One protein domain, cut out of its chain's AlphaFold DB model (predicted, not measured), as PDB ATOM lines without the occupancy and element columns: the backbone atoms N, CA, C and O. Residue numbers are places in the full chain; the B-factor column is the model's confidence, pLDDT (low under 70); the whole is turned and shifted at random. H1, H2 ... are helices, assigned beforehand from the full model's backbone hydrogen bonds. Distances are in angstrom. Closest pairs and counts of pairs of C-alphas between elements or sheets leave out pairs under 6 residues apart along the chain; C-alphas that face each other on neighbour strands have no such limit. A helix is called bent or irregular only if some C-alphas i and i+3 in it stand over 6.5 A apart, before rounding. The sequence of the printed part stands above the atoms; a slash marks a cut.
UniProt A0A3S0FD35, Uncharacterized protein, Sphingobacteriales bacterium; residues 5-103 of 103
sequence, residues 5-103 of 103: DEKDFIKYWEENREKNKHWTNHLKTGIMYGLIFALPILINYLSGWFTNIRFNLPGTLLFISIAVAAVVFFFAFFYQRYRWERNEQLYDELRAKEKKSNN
ATOM      1  N   ASP A   5     156.069  95.942 125.989       86.88
ATOM      2  CA  ASP A   5     155.250  95.869 124.773       86.88
ATOM      3  C   ASP A   5     154.348  94.622 124.746       86.88
ATOM      4  O   ASP A   5     153.190  94.689 124.334       86.88
ATOM      5  N   GLU A   6     154.856  93.476 125.217       87.94
ATOM      6  CA  GLU A   6     154.084  92.229 125.292       87.94
ATOM      7  C   GLU A   6     152.925  92.343 126.297       87.94
ATOM      8  O   GLU A   6     151.825  91.859 126.031       87.94
ATOM      9  N   LYS A   7     153.134  93.015 127.437       88.12
ATOM     10  CA  LYS A   7     152.079  93.245 128.440       88.12
ATOM     11  C   LYS A   7     151.021  94.228 127.945       88.12
ATOM     12  O   LYS A   7     149.831  93.998 128.161       88.12
ATOM     13  N   ASP A   8     151.447  95.283 127.260       90.38
ATOM     14  CA  ASP A   8     150.539  96.269 126.675       90.38
ATOM     15  C   ASP A   8     149.676  95.638 125.576       90.38
ATOM     16  O   ASP A   8     148.468  95.883 125.519       90.38
ATOM     17  N   PHE A   9     150.259  94.748 124.762       91.44
ATOM     18  CA  PHE A   9     149.508  93.958 123.788       91.44
ATOM     19  C   PHE A   9     148.457  93.059 124.452       91.44
ATOM     20  O   PHE A   9     147.308  93.068 124.015       91.44
ATOM     21  N   ILE A  10     148.818  92.315 125.507       89.62
ATOM     22  CA  ILE A  10     147.882  91.449 126.249       89.62
ATOM     23  C   ILE A  10     146.686  92.269 126.744       89.62
ATOM     24  O   ILE A  10     145.544  91.901 126.472       89.62
ATOM     25  N   LYS A  11     146.939  93.406 127.405       91.12
ATOM     26  CA  LYS A  11     145.882  94.268 127.948       91.12
ATOM     27  C   LYS A  11     144.972  94.817 126.847       91.12
ATOM     28  O   LYS A  11     143.750  94.728 126.942       91.12
ATOM     29  N   TYR A  12     145.567  95.345 125.778       89.69
ATOM     30  CA  TYR A  12     144.817  95.841 124.626       89.69
ATOM     31  C   TYR A  12     143.953  94.743 123.990       89.69
ATOM     32  O   TYR A  12     142.794  94.978 123.640       89.69
ATOM     33  N   TRP A  13     144.513  93.542 123.819       90.38
ATOM     34  CA  TRP A  13     143.821  92.441 123.162       90.38
ATOM     35  C   TRP A  13     142.673  91.899 124.019       90.38
ATOM     36  O   TRP A  13     141.596  91.665 123.481       90.38
ATOM     37  N   GLU A  14     142.830  91.794 125.340       87.50
ATOM     38  CA  GLU A  14     141.742  91.398 126.248       87.50
ATOM     39  C   GLU A  14     140.542  92.349 126.190       87.50
ATOM     40  O   GLU A  14     139.400  91.893 126.117       87.50
ATOM     41  N   GLU A  15     140.790  93.659 126.159       87.06
ATOM     42  CA  GLU A  15     139.736  94.677 126.102       87.06
ATOM     43  C   GLU A  15     139.013  94.705 124.739       87.06
ATOM     44  O   GLU A  15     137.819  95.019 124.659       87.06
ATOM     45  N   ASN A  16     139.715  94.352 123.654       84.19
ATOM     46  CA  ASN A  16     139.208  94.479 122.285       84.19
ATOM     47  C   ASN A  16     138.886  93.154 121.567       84.19
ATOM     48  O   ASN A  16     138.311  93.207 120.475       84.19
ATOM     49  N   ARG A  17     139.193  91.973 122.126       78.56
ATOM     50  CA  ARG A  17     138.977  90.666 121.460       78.56
ATOM     51  C   ARG A  17     137.521  90.417 121.073       78.56
ATOM     52  O   ARG A  17     137.261  89.990 119.951       78.56
ATOM     53  N   GLU A  18     136.576  90.756 121.954       75.62
ATOM     54  CA  GLU A  18     135.130  90.588 121.727       75.62
ATOM     55  C   GLU A  18     134.606  91.572 120.669       75.62
ATOM     56  O   GLU A  18     133.809  91.212 119.802       75.62
ATOM     57  N   LYS A  19     135.122  92.810 120.663       68.75
ATOM     58  CA  LYS A  19     134.779  93.819 119.646       68.75
ATOM     59  C   LYS A  19     135.323  93.448 118.266       68.75
ATOM     60  O   LYS A  19     134.644  93.662 117.269       68.75
ATOM     61  N   ASN A  20     136.519  92.859 118.210       64.56
ATOM     62  CA  ASN A  20     137.152  92.392 116.973       64.56
ATOM     63  C   ASN A  20     136.611  91.040 116.476       64.56
ATOM     64  O   ASN A  20     136.856  90.679 115.323       64.56
ATOM     65  N   LYS A  21     135.879  90.300 117.318       65.00
ATOM     66  CA  LYS A  21     135.182  89.058 116.951       65.00
ATOM     67  C   LYS A  21     133.979  89.338 116.049       65.00
ATOM     68  O   LYS A  21     133.703  88.567 115.128       65.00
ATOM     69  N   HIS A  22     133.291  90.463 116.272       61.75
ATOM     70  CA  HIS A  22     132.191  90.907 115.423       61.75
ATOM     71  C   HIS A  22     132.712  91.622 114.172       61.75
ATOM     72  O   HIS A  22     133.102  92.785 114.156       61.75
ATOM     73  N   TRP A  23     132.671  90.862 113.089       58.12
ATOM     74  CA  TRP A  23     133.130  91.153 111.735       58.12
ATOM     75  C   TRP A  23     132.567  92.412 111.046       58.12
ATOM     76  O   TRP A  23     133.046  92.814 109.988       58.12
ATOM     77  N   THR A  24     131.537  93.034 111.613       59.00
ATOM     78  CA  THR A  24     130.693  94.028 110.936       59.00
ATOM     79  C   THR A  24     131.309  95.425 110.835       59.00
ATOM     80  O   THR A  24     130.877  96.217 110.000       59.00
ATOM     81  N   ASN A  25     132.343  95.746 111.621       53.72
ATOM     82  CA  ASN A  25     132.853  97.121 111.719       53.72
ATOM     83  C   ASN A  25     133.909  97.530 110.674       53.72
ATOM     84  O   ASN A  25     134.311  98.698 110.647       53.72
ATOM     85  N   HIS A  26     134.374  96.634 109.795       54.88
ATOM     86  CA  HIS A  26     135.563  96.901 108.962       54.88
ATOM     87  C   HIS A  26     135.393  96.675 107.452       54.88
ATOM     88  O   HIS A  26     136.328  96.279 106.758       54.88
ATOM     89  N   LEU A  27     134.245  97.087 106.902       55.34
ATOM     90  CA  LEU A  27     134.063  97.257 105.450       55.34
ATOM     91  C   LEU A  27     135.129  98.175 104.806       55.34
ATOM     92  O   LEU A  27     135.508  97.972 103.656       55.34
ATOM     93  N   LYS A  28     135.665  99.155 105.551       57.94
ATOM     94  CA  LYS A  28     136.666 100.119 105.051       57.94
ATOM     95  C   LYS A  28     137.999  99.469 104.659       57.94
ATOM     96  O   LYS A  28     138.635  99.914 103.710       57.94
ATOM     97  N   THR A  29     138.415  98.410 105.354       59.03
ATOM     98  CA  THR A  29     139.687  97.725 105.075       59.03
ATOM     99  C   THR A  29     139.589  96.851 103.824       59.03
ATOM    100  O   THR A  29     140.530  96.808 103.034       59.03
ATOM    101  N   GLY A  30     138.429  96.229 103.585       60.66
ATOM    102  CA  GLY A  30     138.175  95.449 102.370       60.66
ATOM    103  C   GLY A  30     138.273  96.281 101.087       60.66
ATOM    104  O   GLY A  30     138.812  95.806 100.091       60.66
ATOM    105  N   ILE A  31     137.845  97.549 101.130       63.66
ATOM    106  CA  ILE A  31     137.914  98.475  99.985       63.66
ATOM    107  C   ILE A  31     139.366  98.768  99.578       63.66
ATOM    108  O   ILE A  31     139.670  98.803  98.388       63.66
ATOM    109  N   MET A  32     140.277  98.943 100.542       71.00
ATOM    110  CA  MET A  32     141.684  99.253 100.252       71.00
ATOM    111  C   MET A  32     142.394  98.089  99.554       71.00
ATOM    112  O   MET A  32     143.070  98.296  98.549       71.00
ATOM    113  N   TYR A  33     142.189  96.857 100.029       67.88
ATOM    114  CA  TYR A  33     142.699  95.673  99.331       67.88
ATOM    115  C   TYR A  33     142.007  95.479  97.981       67.88
ATOM    116  O   TYR A  33     142.667  95.141  97.000       67.88
ATOM    117  N   GLY A  34     140.711  95.789  97.893       68.75
ATOM    118  CA  GLY A  34     139.977  95.796  96.634       68.75
ATOM    119  C   GLY A  34     140.586  96.696  95.567       68.75
ATOM    120  O   GLY A  34     140.753  96.276  94.425       68.75
ATOM    121  N   LEU A  35     140.994  97.902  95.958       71.44
ATOM    122  CA  LEU A  35     141.679  98.857  95.089       71.44
ATOM    123  C   LEU A  35     143.032  98.343  94.595       71.44
ATOM    124  O   LEU A  35     143.322  98.493  93.412       71.44
ATOM    125  N   ILE A  36     143.833  97.703  95.456       78.44
ATOM    126  CA  ILE A  36     145.142  97.141  95.076       78.44
ATOM    127  C   ILE A  36     144.990  96.084  93.974       78.44
ATOM    128  O   ILE A  36     145.808  96.040  93.058       78.44
ATOM    129  N   PHE A  37     143.934  95.267  94.026       71.44
ATOM    130  CA  PHE A  37     143.674  94.245  93.008       71.44
ATOM    131  C   PHE A  37     142.943  94.783  91.770       71.44
ATOM    132  O   PHE A  37     143.197  94.311  90.664       71.44
ATOM    133  N   ALA A  38     142.075  95.784  91.919       73.06
ATOM    134  CA  ALA A  38     141.352  96.381  90.796       73.06
ATOM    135  C   ALA A  38     142.237  97.303  89.934       73.06
ATOM    136  O   ALA A  38     142.062  97.353  88.718       73.06
ATOM    137  N   LEU A  39     143.200  98.010  90.535       79.31
ATOM    138  CA  LEU A  39     144.062  98.980  89.844       79.31
ATOM    139  C   LEU A  39     144.848  98.383  88.665       79.31
ATOM    140  O   LEU A  39     144.742  98.930  87.569       79.31
ATOM    141  N   PRO A  40     145.588  97.267  88.816       78.62
ATOM    142  CA  PRO A  40     146.324  96.656  87.709       78.62
ATOM    143  C   PRO A  40     145.411  96.224  86.560       78.62
ATOM    144  O   PRO A  40     145.800  96.296  85.398       78.62
ATOM    145  N   ILE A  41     144.186  95.808  86.880       73.62
ATOM    146  CA  ILE A  41     143.192  95.336  85.912       73.62
ATOM    147  C   ILE A  41     142.618  96.516  85.130       73.62
ATOM    148  O   ILE A  41     142.526  96.452  83.907       73.62
ATOM    149  N   LEU A  42     142.317  97.624  85.813       73.69
ATOM    150  CA  LEU A  42     141.919  98.878  85.173       73.69
ATOM    151  C   LEU A  42     143.045  99.447  84.302       73.69
ATOM    152  O   LEU A  42     142.790  99.830  83.167       73.69
ATOM    153  N   ILE A  43     144.286  99.458  84.797       80.31
ATOM    154  CA  ILE A  43     145.459  99.920  84.039       80.31
ATOM    155  C   ILE A  43     145.667  99.059  82.792       80.31
ATOM    156  O   ILE A  43     145.912  99.595  81.716       80.31
ATOM    157  N   ASN A  44     145.543  97.738  82.910       74.31
ATOM    158  CA  ASN A  44     145.691  96.827  81.780       74.31
ATOM    159  C   ASN A  44     144.544  96.965  80.757       74.31
ATOM    160  O   ASN A  44     144.779  96.916  79.552       74.31
ATOM    161  N   TYR A  45     143.315  97.204  81.219       68.25
ATOM    162  CA  TYR A  45     142.187  97.499  80.336       68.25
ATOM    163  C   TYR A  45     142.388  98.825  79.585       68.25
ATOM    164  O   TYR A  45     142.234  98.880  78.365       68.25
ATOM    165  N   LEU A  46     142.793  99.882  80.298       69.75
ATOM    166  CA  LEU A  46     143.052 101.209  79.732       69.75
ATOM    167  C   LEU A  46     144.284 101.247  78.821       69.75
ATOM    168  O   LEU A  46     144.316 102.051  77.894       69.75
ATOM    169  N   SER A  47     145.281 100.383  79.042       76.25
ATOM    170  CA  SER A  47     146.465 100.296  78.175       76.25
ATOM    171  C   SER A  47     146.146  99.745  76.786       76.25
ATOM    172  O   SER A  47     146.992  99.794  75.894       76.25
ATOM    173  N   GLY A  48     144.938  99.213  76.587       65.69
ATOM    174  CA  GLY A  48     144.498  98.720  75.295       65.69
ATOM    175  C   GLY A  48     145.254  97.478  74.829       65.69
ATOM    176  O   GLY A  48     145.126  97.121  73.665       65.69
ATOM    177  N   TRP A  49     145.992  96.772  75.697       65.12
ATOM    178  CA  TRP A  49     146.649  95.503  75.335       65.12
ATOM    179  C   TRP A  49     145.632  94.533  74.706       65.12
ATOM    180  O   TRP A  49     145.881  93.916  73.670       65.12
ATOM    181  N   PHE A  50     144.424  94.479  75.268       59.22
ATOM    182  CA  PHE A  50     143.334  93.629  74.791       59.22
ATOM    183  C   PHE A  50     142.655  94.101  73.487       59.22
ATOM    184  O   PHE A  50     141.802  93.382  72.974       59.22
ATOM    185  N   THR A  51     143.028  95.247  72.902       56.56
ATOM    186  CA  THR A  51     142.378  95.787  71.682       56.56
ATOM    187  C   THR A  51     142.539  94.901  70.444       56.56
ATOM    188  O   THR A  51     141.688  94.933  69.559       56.56
ATOM    189  N   ASN A  52     143.568  94.048  70.398       57.00
ATOM    190  CA  ASN A  52     143.756  93.080  69.310       57.00
ATOM    191  C   ASN A  52     142.950  91.789  69.489       57.00
ATOM    192  O   ASN A  52     142.924  90.938  68.595       57.00
ATOM    193  N   ILE A  53     142.287  91.619  70.629       56.94
ATOM    194  CA  ILE A  53     141.556  90.404  70.933       56.94
ATOM    195  C   ILE A  53     140.091  90.618  70.555       56.94
ATOM    196  O   ILE A  53     139.311  91.216  71.291       56.94
ATOM    197  N   ARG A  54     139.706  90.108  69.379       54.25
ATOM    198  CA  ARG A  54     138.315  90.051  68.898       54.25
ATOM    199  C   ARG A  54     137.488  89.037  69.707       54.25
ATOM    200  O   ARG A  54     136.919  88.108  69.140       54.25
ATOM    201  N   PHE A  55     137.409  89.178  71.028       54.72
ATOM    202  CA  PHE A  55     136.403  88.462  71.809       54.72
ATOM    203  C   PHE A  55     135.061  89.180  71.636       54.72
ATOM    204  O   PHE A  55     134.656  89.991  72.462       54.72
ATOM    205  N   ASN A  56     134.347  88.850  70.557       56.16
ATOM    206  CA  ASN A  56     132.916  89.141  70.390       56.16
ATOM    207  C   ASN A  56     132.067  88.254  71.327       56.16
ATOM    208  O   ASN A  56     131.096  87.633  70.905       56.16
ATOM    209  N   LEU A  57     132.448  88.148  72.602       54.53
ATOM    210  CA  LEU A  57     131.617  87.542  73.633       54.53
ATOM    211  C   LEU A  57     130.923  88.675  74.397       54.53
ATOM    212  O   LEU A  57     131.582  89.354  75.201       54.53
ATOM    213  N   PRO A  58     129.620  88.919  74.154       53.34
ATOM    214  CA  PRO A  58     128.864  89.864  74.961       53.34
ATOM    215  C   PRO A  58     128.969  89.443  76.432       53.34
ATOM    216  O   PRO A  58     128.683  88.303  76.784       53.34
ATOM    217  N   GLY A  59     129.441  90.353  77.287       61.25
ATOM    218  CA  GLY A  59     129.585  90.106  78.726       61.25
ATOM    219  C   GLY A  59     130.996  89.776  79.230       61.25
ATOM    220  O   GLY A  59     131.155  89.620  80.436       61.25
ATOM    221  N   THR A  60     132.034  89.747  78.384       68.06
ATOM    222  CA  THR A  60     133.428  89.477  78.822       68.06
ATOM    223  C   THR A  60     133.912  90.455  79.903       68.06
ATOM    224  O   THR A  60     134.448  90.047  80.932       68.06
ATOM    225  N   LEU A  61     133.640  91.752  79.726       70.00
ATOM    226  CA  LEU A  61     133.932  92.797  80.718       70.00
ATOM    227  C   LEU A  61     133.183  92.584  82.041       70.00
ATOM    228  O   LEU A  61     133.739  92.799  83.117       70.00
ATOM    229  N   LEU A  62     131.931  92.133  81.960       70.81
ATOM    230  CA  LEU A  62     131.079  91.880  83.118       70.81
ATOM    231  C   LEU A  62     131.577  90.653  83.893       70.81
ATOM    232  O   LEU A  62     131.674  90.701  85.115       70.81
ATOM    233  N   PHE A  63     132.007  89.603  83.190       73.12
ATOM    234  CA  PHE A  63     132.634  88.421  83.783       73.12
ATOM    235  C   PHE A  63     133.944  88.748  84.505       73.12
ATOM    236  O   PHE A  63     134.132  88.328  85.645       73.12
ATOM    237  N   ILE A  64     134.827  89.531  83.874       73.88
ATOM    238  CA  ILE A  64     136.079  89.981  84.499       73.88
ATOM    239  C   ILE A  64     135.763  90.808  85.748       73.88
ATOM    240  O   ILE A  64     136.324  90.557  86.810       73.88
ATOM    241  N   SER A  65     134.806  91.734  85.661       74.94
ATOM    242  CA  SER A  65     134.394  92.565  86.798       74.94
ATOM    243  C   SER A  65     133.861  91.729  87.967       74.94
ATOM    244  O   SER A  65     134.234  91.974  89.114       74.94
ATOM    245  N   ILE A  66     133.045  90.704  87.691       79.81
ATOM    246  CA  ILE A  66     132.531  89.781  88.713       79.81
ATOM    247  C   ILE A  66     133.661  88.954  89.329       79.81
ATOM    248  O   ILE A  66     133.704  88.808  90.548       79.81
ATOM    249  N   ALA A  67     134.590  88.439  88.520       78.81
ATOM    250  CA  ALA A  67     135.722  87.660  89.017       78.81
ATOM    251  C   ALA A  67     136.602  88.493  89.963       78.81
ATOM    252  O   ALA A  67     136.969  88.032  91.042       78.81
ATOM    253  N   VAL A  68     136.873  89.749  89.604       78.44
ATOM    254  CA  VAL A  68     137.613  90.683  90.459       78.44
ATOM    255  C   VAL A  68     136.844  90.974  91.738       78.44
ATOM    256  O   VAL A  68     137.409  90.858  92.822       78.44
ATOM    257  N   ALA A  69     135.550  91.285  91.639       79.88
ATOM    258  CA  ALA A  69     134.712  91.525  92.810       79.88
ATOM    259  C   ALA A  69     134.689  90.314  93.757       79.88
ATOM    260  O   ALA A  69     134.787  90.491  94.969       79.88
ATOM    261  N   ALA A  70     134.637  89.092  93.219       81.12
ATOM    262  CA  ALA A  70     134.678  87.860  93.998       81.12
ATOM    263  C   ALA A  70     136.020  87.672  94.720       81.12
ATOM    264  O   ALA A  70     136.027  87.359  95.909       81.12
ATOM    265  N   VAL A  71     137.151  87.916  94.049       80.44
ATOM    266  CA  VAL A  71     138.487  87.845  94.670       80.44
ATOM    267  C   VAL A  71     138.633  88.894  95.768       80.44
ATOM    268  O   VAL A  71     139.103  88.581  96.859       80.44
ATOM    269  N   VAL A  72     138.187  90.124  95.519       76.81
ATOM    270  CA  VAL A  72     138.215  91.202  96.514       76.81
ATOM    271  C   VAL A  72     137.349  90.860  97.718       76.81
ATOM    272  O   VAL A  72     137.794  91.023  98.852       76.81
ATOM    273  N   PHE A  73     136.139  90.352  97.487       76.38
ATOM    274  CA  PHE A  73     135.243  89.926  98.553       76.38
ATOM    275  C   PHE A  73     135.854  88.778  99.357       76.38
ATOM    276  O   PHE A  73     135.846  88.826 100.581       76.38
ATOM    277  N   PHE A  74     136.451  87.793  98.685       78.50
ATOM    278  CA  PHE A  74     137.144  86.684  99.330       78.50
ATOM    279  C   PHE A  74     138.324  87.182 100.171       78.50
ATOM    280  O   PHE A  74     138.406  86.869 101.349       78.50
ATOM    281  N   PHE A  75     139.210  88.022  99.636       72.81
ATOM    282  CA  PHE A  75     140.330  88.555 100.417       72.81
ATOM    283  C   PHE A  75     139.862  89.409 101.590       72.81
ATOM    284  O   PHE A  75     140.354  89.227 102.699       72.81
ATOM    285  N   ALA A  76     138.884  90.291 101.381       71.50
ATOM    286  CA  ALA A  76     138.293  91.063 102.462       71.50
ATOM    287  C   ALA A  76     137.696  90.140 103.531       71.50
ATOM    288  O   ALA A  76     137.921  90.401 104.712       71.50
ATOM    289  N   PHE A  77     137.019  89.057 103.112       71.00
ATOM    290  CA  PHE A  77     136.364  88.076 103.977       71.00
ATOM    291  C   PHE A  77     137.345  87.147 104.730       71.00
ATOM    292  O   PHE A  77     137.158  86.794 105.886       71.00
ATOM    293  N   PHE A  78     138.437  86.725 104.110       75.75
ATOM    294  CA  PHE A  78     139.348  85.767 104.738       75.75
ATOM    295  C   PHE A  78     140.478  86.458 105.505       75.75
ATOM    296  O   PHE A  78     140.886  85.983 106.565       75.75
ATOM    297  N   TYR A  79     140.935  87.628 105.051       73.88
ATOM    298  CA  TYR A  79     142.053  88.341 105.673       73.88
ATOM    299  C   TYR A  79     141.769  88.760 107.119       73.88
ATOM    300  O   TYR A  79     142.623  88.612 107.991       73.88
ATOM    301  N   GLN A  80     140.567  89.260 107.403       72.12
ATOM    302  CA  GLN A  80     140.227  89.721 108.749       72.12
ATOM    303  C   GLN A  80     140.057  88.551 109.729       72.12
ATOM    304  O   GLN A  80     140.434  88.665 110.896       72.12
ATOM    305  N   ARG A  81     139.549  87.409 109.252       76.38
ATOM    306  CA  ARG A  81     139.435  86.184 110.044       76.38
ATOM    307  C   ARG A  81     140.827  85.668 110.390       76.38
ATOM    308  O   ARG A  81     141.113  85.462 111.563       76.38
ATOM    309  N   TYR A  82     141.704  85.604 109.393       81.62
ATOM    310  CA  TYR A  82     143.103  85.233 109.568       81.62
ATOM    311  C   TYR A  82     143.850  86.167 110.535       81.62
ATOM    312  O   TYR A  82     144.576  85.713 111.415       81.62
ATOM    313  N   ARG A  83     143.649  87.488 110.423       82.25
ATOM    314  CA  ARG A  83     144.267  88.469 111.329       82.25
ATOM    315  C   ARG A  83     143.825  88.266 112.777       82.25
ATOM    316  O   ARG A  83     144.656  88.378 113.675       82.25
ATOM    317  N   TRP A  84     142.537  88.000 112.996       84.00
ATOM    318  CA  TRP A  84     142.003  87.721 114.326       84.00
ATOM    319  C   TRP A  84     142.601  86.433 114.899       84.00
ATOM    320  O   TRP A  84     143.127  86.463 116.005       84.00
ATOM    321  N   GLU A  85     142.609  85.348 114.120       85.50
ATOM    322  CA  GLU A  85     143.181  84.058 114.537       85.50
ATOM    323  C   GLU A  85     144.664  84.182 114.902       85.50
ATOM    324  O   GLU A  85     145.086  83.696 115.948       85.50
ATOM    325  N   ARG A  86     145.445  84.913 114.101       88.38
ATOM    326  CA  ARG A  86     146.868  85.146 114.374       88.38
ATOM    327  C   ARG A  86     147.104  85.918 115.675       88.38
ATOM    328  O   ARG A  86     148.039  85.612 116.407       88.38
ATOM    329  N   ASN A  87     146.294  86.938 115.948       89.12
ATOM    330  CA  ASN A  87     146.423  87.724 117.173       89.12
ATOM    331  C   ASN A  87     145.978  86.931 118.412       89.12
ATOM    332  O   ASN A  87     146.601  87.072 119.460       89.12
ATOM    333  N   GLU A  88     144.947  86.087 118.286       89.56
ATOM    334  CA  GLU A  88     144.518  85.186 119.362       89.56
ATOM    335  C   GLU A  88     145.614  84.158 119.678       89.56
ATOM    336  O   GLU A  88     145.962  83.965 120.839       89.56
ATOM    337  N   GLN A  89     146.249  83.584 118.651       90.88
ATOM    338  CA  GLN A  89     147.382  82.678 118.842       90.88
ATOM    339  C   GLN A  89     148.561  83.369 119.550       90.88
ATOM    340  O   GLN A  89     149.118  82.819 120.499       90.88
ATOM    341  N   LEU A  90     148.918  84.591 119.136       91.75
ATOM    342  CA  LEU A  90     149.974  85.368 119.796       91.75
ATOM    343  C   LEU A  90     149.644  85.632 121.273       91.75
ATOM    344  O   LEU A  90     150.518  85.543 122.134       91.75
ATOM    345  N   TYR A  91     148.385  85.940 121.580       92.50
ATOM    346  CA  TYR A  91     147.925  86.132 122.951       92.50
ATOM    347  C   TYR A  91     148.106  84.863 123.804       92.50
ATOM    348  O   TYR A  91     148.648  84.940 124.912       92.50
ATOM    349  N   ASP A  92     147.733  83.694 123.278       91.38
ATOM    350  CA  ASP A  92     147.893  82.412 123.973       91.38
ATOM    351  C   ASP A  92     149.370  82.061 124.209       91.38
ATOM    352  O   ASP A  92     149.746  81.620 125.303       91.38
ATOM    353  N   GLU A  93     150.232  82.315 123.221       92.88
ATOM    354  CA  GLU A  93     151.683  82.130 123.334       92.88
ATOM    355  C   GLU A  93     152.283  83.011 124.441       92.88
ATOM    356  O   GLU A  93     153.065  82.536 125.277       92.88
ATOM    357  N   LEU A  94     151.878  84.282 124.508       92.44
ATOM    358  CA  LEU A  94     152.345  85.219 125.530       92.44
ATOM    359  C   LEU A  94     151.842  84.846 126.932       92.44
ATOM    360  O   LEU A  94     152.621  84.872 127.889       92.44
ATOM    361  N   ARG A  95     150.583  84.412 127.068       89.88
ATOM    362  CA  ARG A  95     150.038  83.897 128.336       89.88
ATOM    363  C   ARG A  95     150.745  82.622 128.793       89.88
ATOM    364  O   ARG A  95     151.004  82.450 129.987       89.88
ATOM    365  N   ALA A  96     151.097  81.727 127.872       90.50
ATOM    366  CA  ALA A  96     151.876  80.534 128.194       90.50
ATOM    367  C   ALA A  96     153.298  80.890 128.669       90.50
ATOM    368  O   ALA A  96     153.798  80.303 129.634       90.50
ATOM    369  N   LYS A  97     153.935  81.881 128.033       89.25
ATOM    370  CA  LYS A  97     155.247  82.418 128.431       89.25
ATOM    371  C   LYS A  97     155.204  83.092 129.807       89.25
ATOM    372  O   LYS A  97     156.132  82.913 130.594       89.25
ATOM    373  N   GLU A  98     154.128  83.813 130.121       88.19
ATOM    374  CA  GLU A  98     153.891  84.407 131.443       88.19
ATOM    375  C   GLU A  98     153.828  83.333 132.534       88.19
ATOM    376  O   GLU A  98     154.571  83.399 133.513       88.19
ATOM    377  N   LYS A  99     153.010  82.292 132.323       86.12
ATOM    378  CA  LYS A  99     152.861  81.174 133.267       86.12
ATOM    379  C   LYS A  99     154.176  80.442 133.518       86.12
ATOM    380  O   LYS A  99     154.481  80.139 134.662       86.12
ATOM    381  N   LYS A 100     154.975  80.196 132.472       85.50
ATOM    382  CA  LYS A 100     156.305  79.572 132.604       85.50
ATOM    383  C   LYS A 100     157.328  80.448 133.327       85.50
ATOM    384  O   LYS A 100     158.301  79.917 133.832       85.50
ATOM    385  N   SER A 101     157.156  81.769 133.316       79.06
ATOM    386  CA  SER A 101     158.072  82.699 133.985       79.06
ATOM    387  C   SER A 101     157.720  82.943 135.456       79.06
ATOM    388  O   SER A 101     158.561  83.490 136.163       79.06
ATOM    389  N   ASN A 102     156.494  82.618 135.875       70.38
ATOM    390  CA  ASN A 102     156.000  82.758 137.250       70.38
ATOM    391  C   ASN A 102     156.058  81.445 138.054       70.38
ATOM    392  O   ASN A 102     155.675  81.448 139.222       70.38
ATOM    393  N   ASN A 103     156.489  80.351 137.425       54.78
ATOM    394  CA  ASN A 103     156.691  79.029 138.021       54.78
ATOM    395  C   ASN A 103     158.193  78.753 138.116       54.78
ATOM    396  O   ASN A 103     158.612  78.119 139.104       54.78
TER     397      ASN A 103
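What this domain is: This is residues 5 to 103 of the 103 residues of an uncharacterized protein of Sphingobacteriales bacterium (UniProt A0A3S0FD35). One long helix, H4, makes most of the length of a thin rod, and two shorter helices, H2 and H1, follow one another along it, each crossing it at a slant and running the opposite way. At one end the free residues 46 to 60, with the short H3, stick out and turn the chain back into H4. The printed part has 99 residues and four named helices, H1, H2, H3 and H4 in chain order, with no named strand: the class is all helix. It is extended, with a radius of gyration of the C-alphas of 21.3 A and spans of 72 by 23 by 17 A.

How they stand to each other: H4, residues 60 to 101, touches H2, residues 27 to 46, opposite ways at a steep tilt of 40 degrees; their closest C-alphas, Gly 30 and Ala 76, are 4.4 A apart. H2 touches H4 with residues 29 to 38 alone, and H2 has a kink of 36 degrees near residue 37. H1, residues 5 to 21, touches residues 84 to 94 of H4 alone, opposite ways at a steep tilt of 47 degrees; the closest C-alphas, Ile 10 and Tyr 91, are 6.3 A apart. H1 and H2 are apart. H3, residues 49 to 52, is apart from H1 and H4 and meets H2 only through their link. O i to N i+4 pairs are within hydrogen-bond range in 11 of 13 for H1, 13 of 16 for H2 and 36 of 38 for H4; H3 is too short for such a pair.

Where its parts are: H4 measures 60.8 A, from C-alpha 60 to C-alpha 101 at (158.072, 82.699, 133.985). H2 measures 27.5 A. H1 begins at C-alpha 5 at (155.250, 95.869, 124.773), measures 22.6 A and kinks by 52 degrees near residue 15. H1 and H3 are irregular: C-alphas 15 and 18 are 7.6 A apart, and C-alphas 49 and 52, the ends of H3, 7.1 A.

The domain as a whole: The C-alphas farthest apart, of Asn 56 and Asn 103, are 72.4 A apart. The printed part has no cut and no long link. Mean pLDDT of the printed part is 74.9, with 31 residues under 70, among them 19 to 31 and 48 to 60.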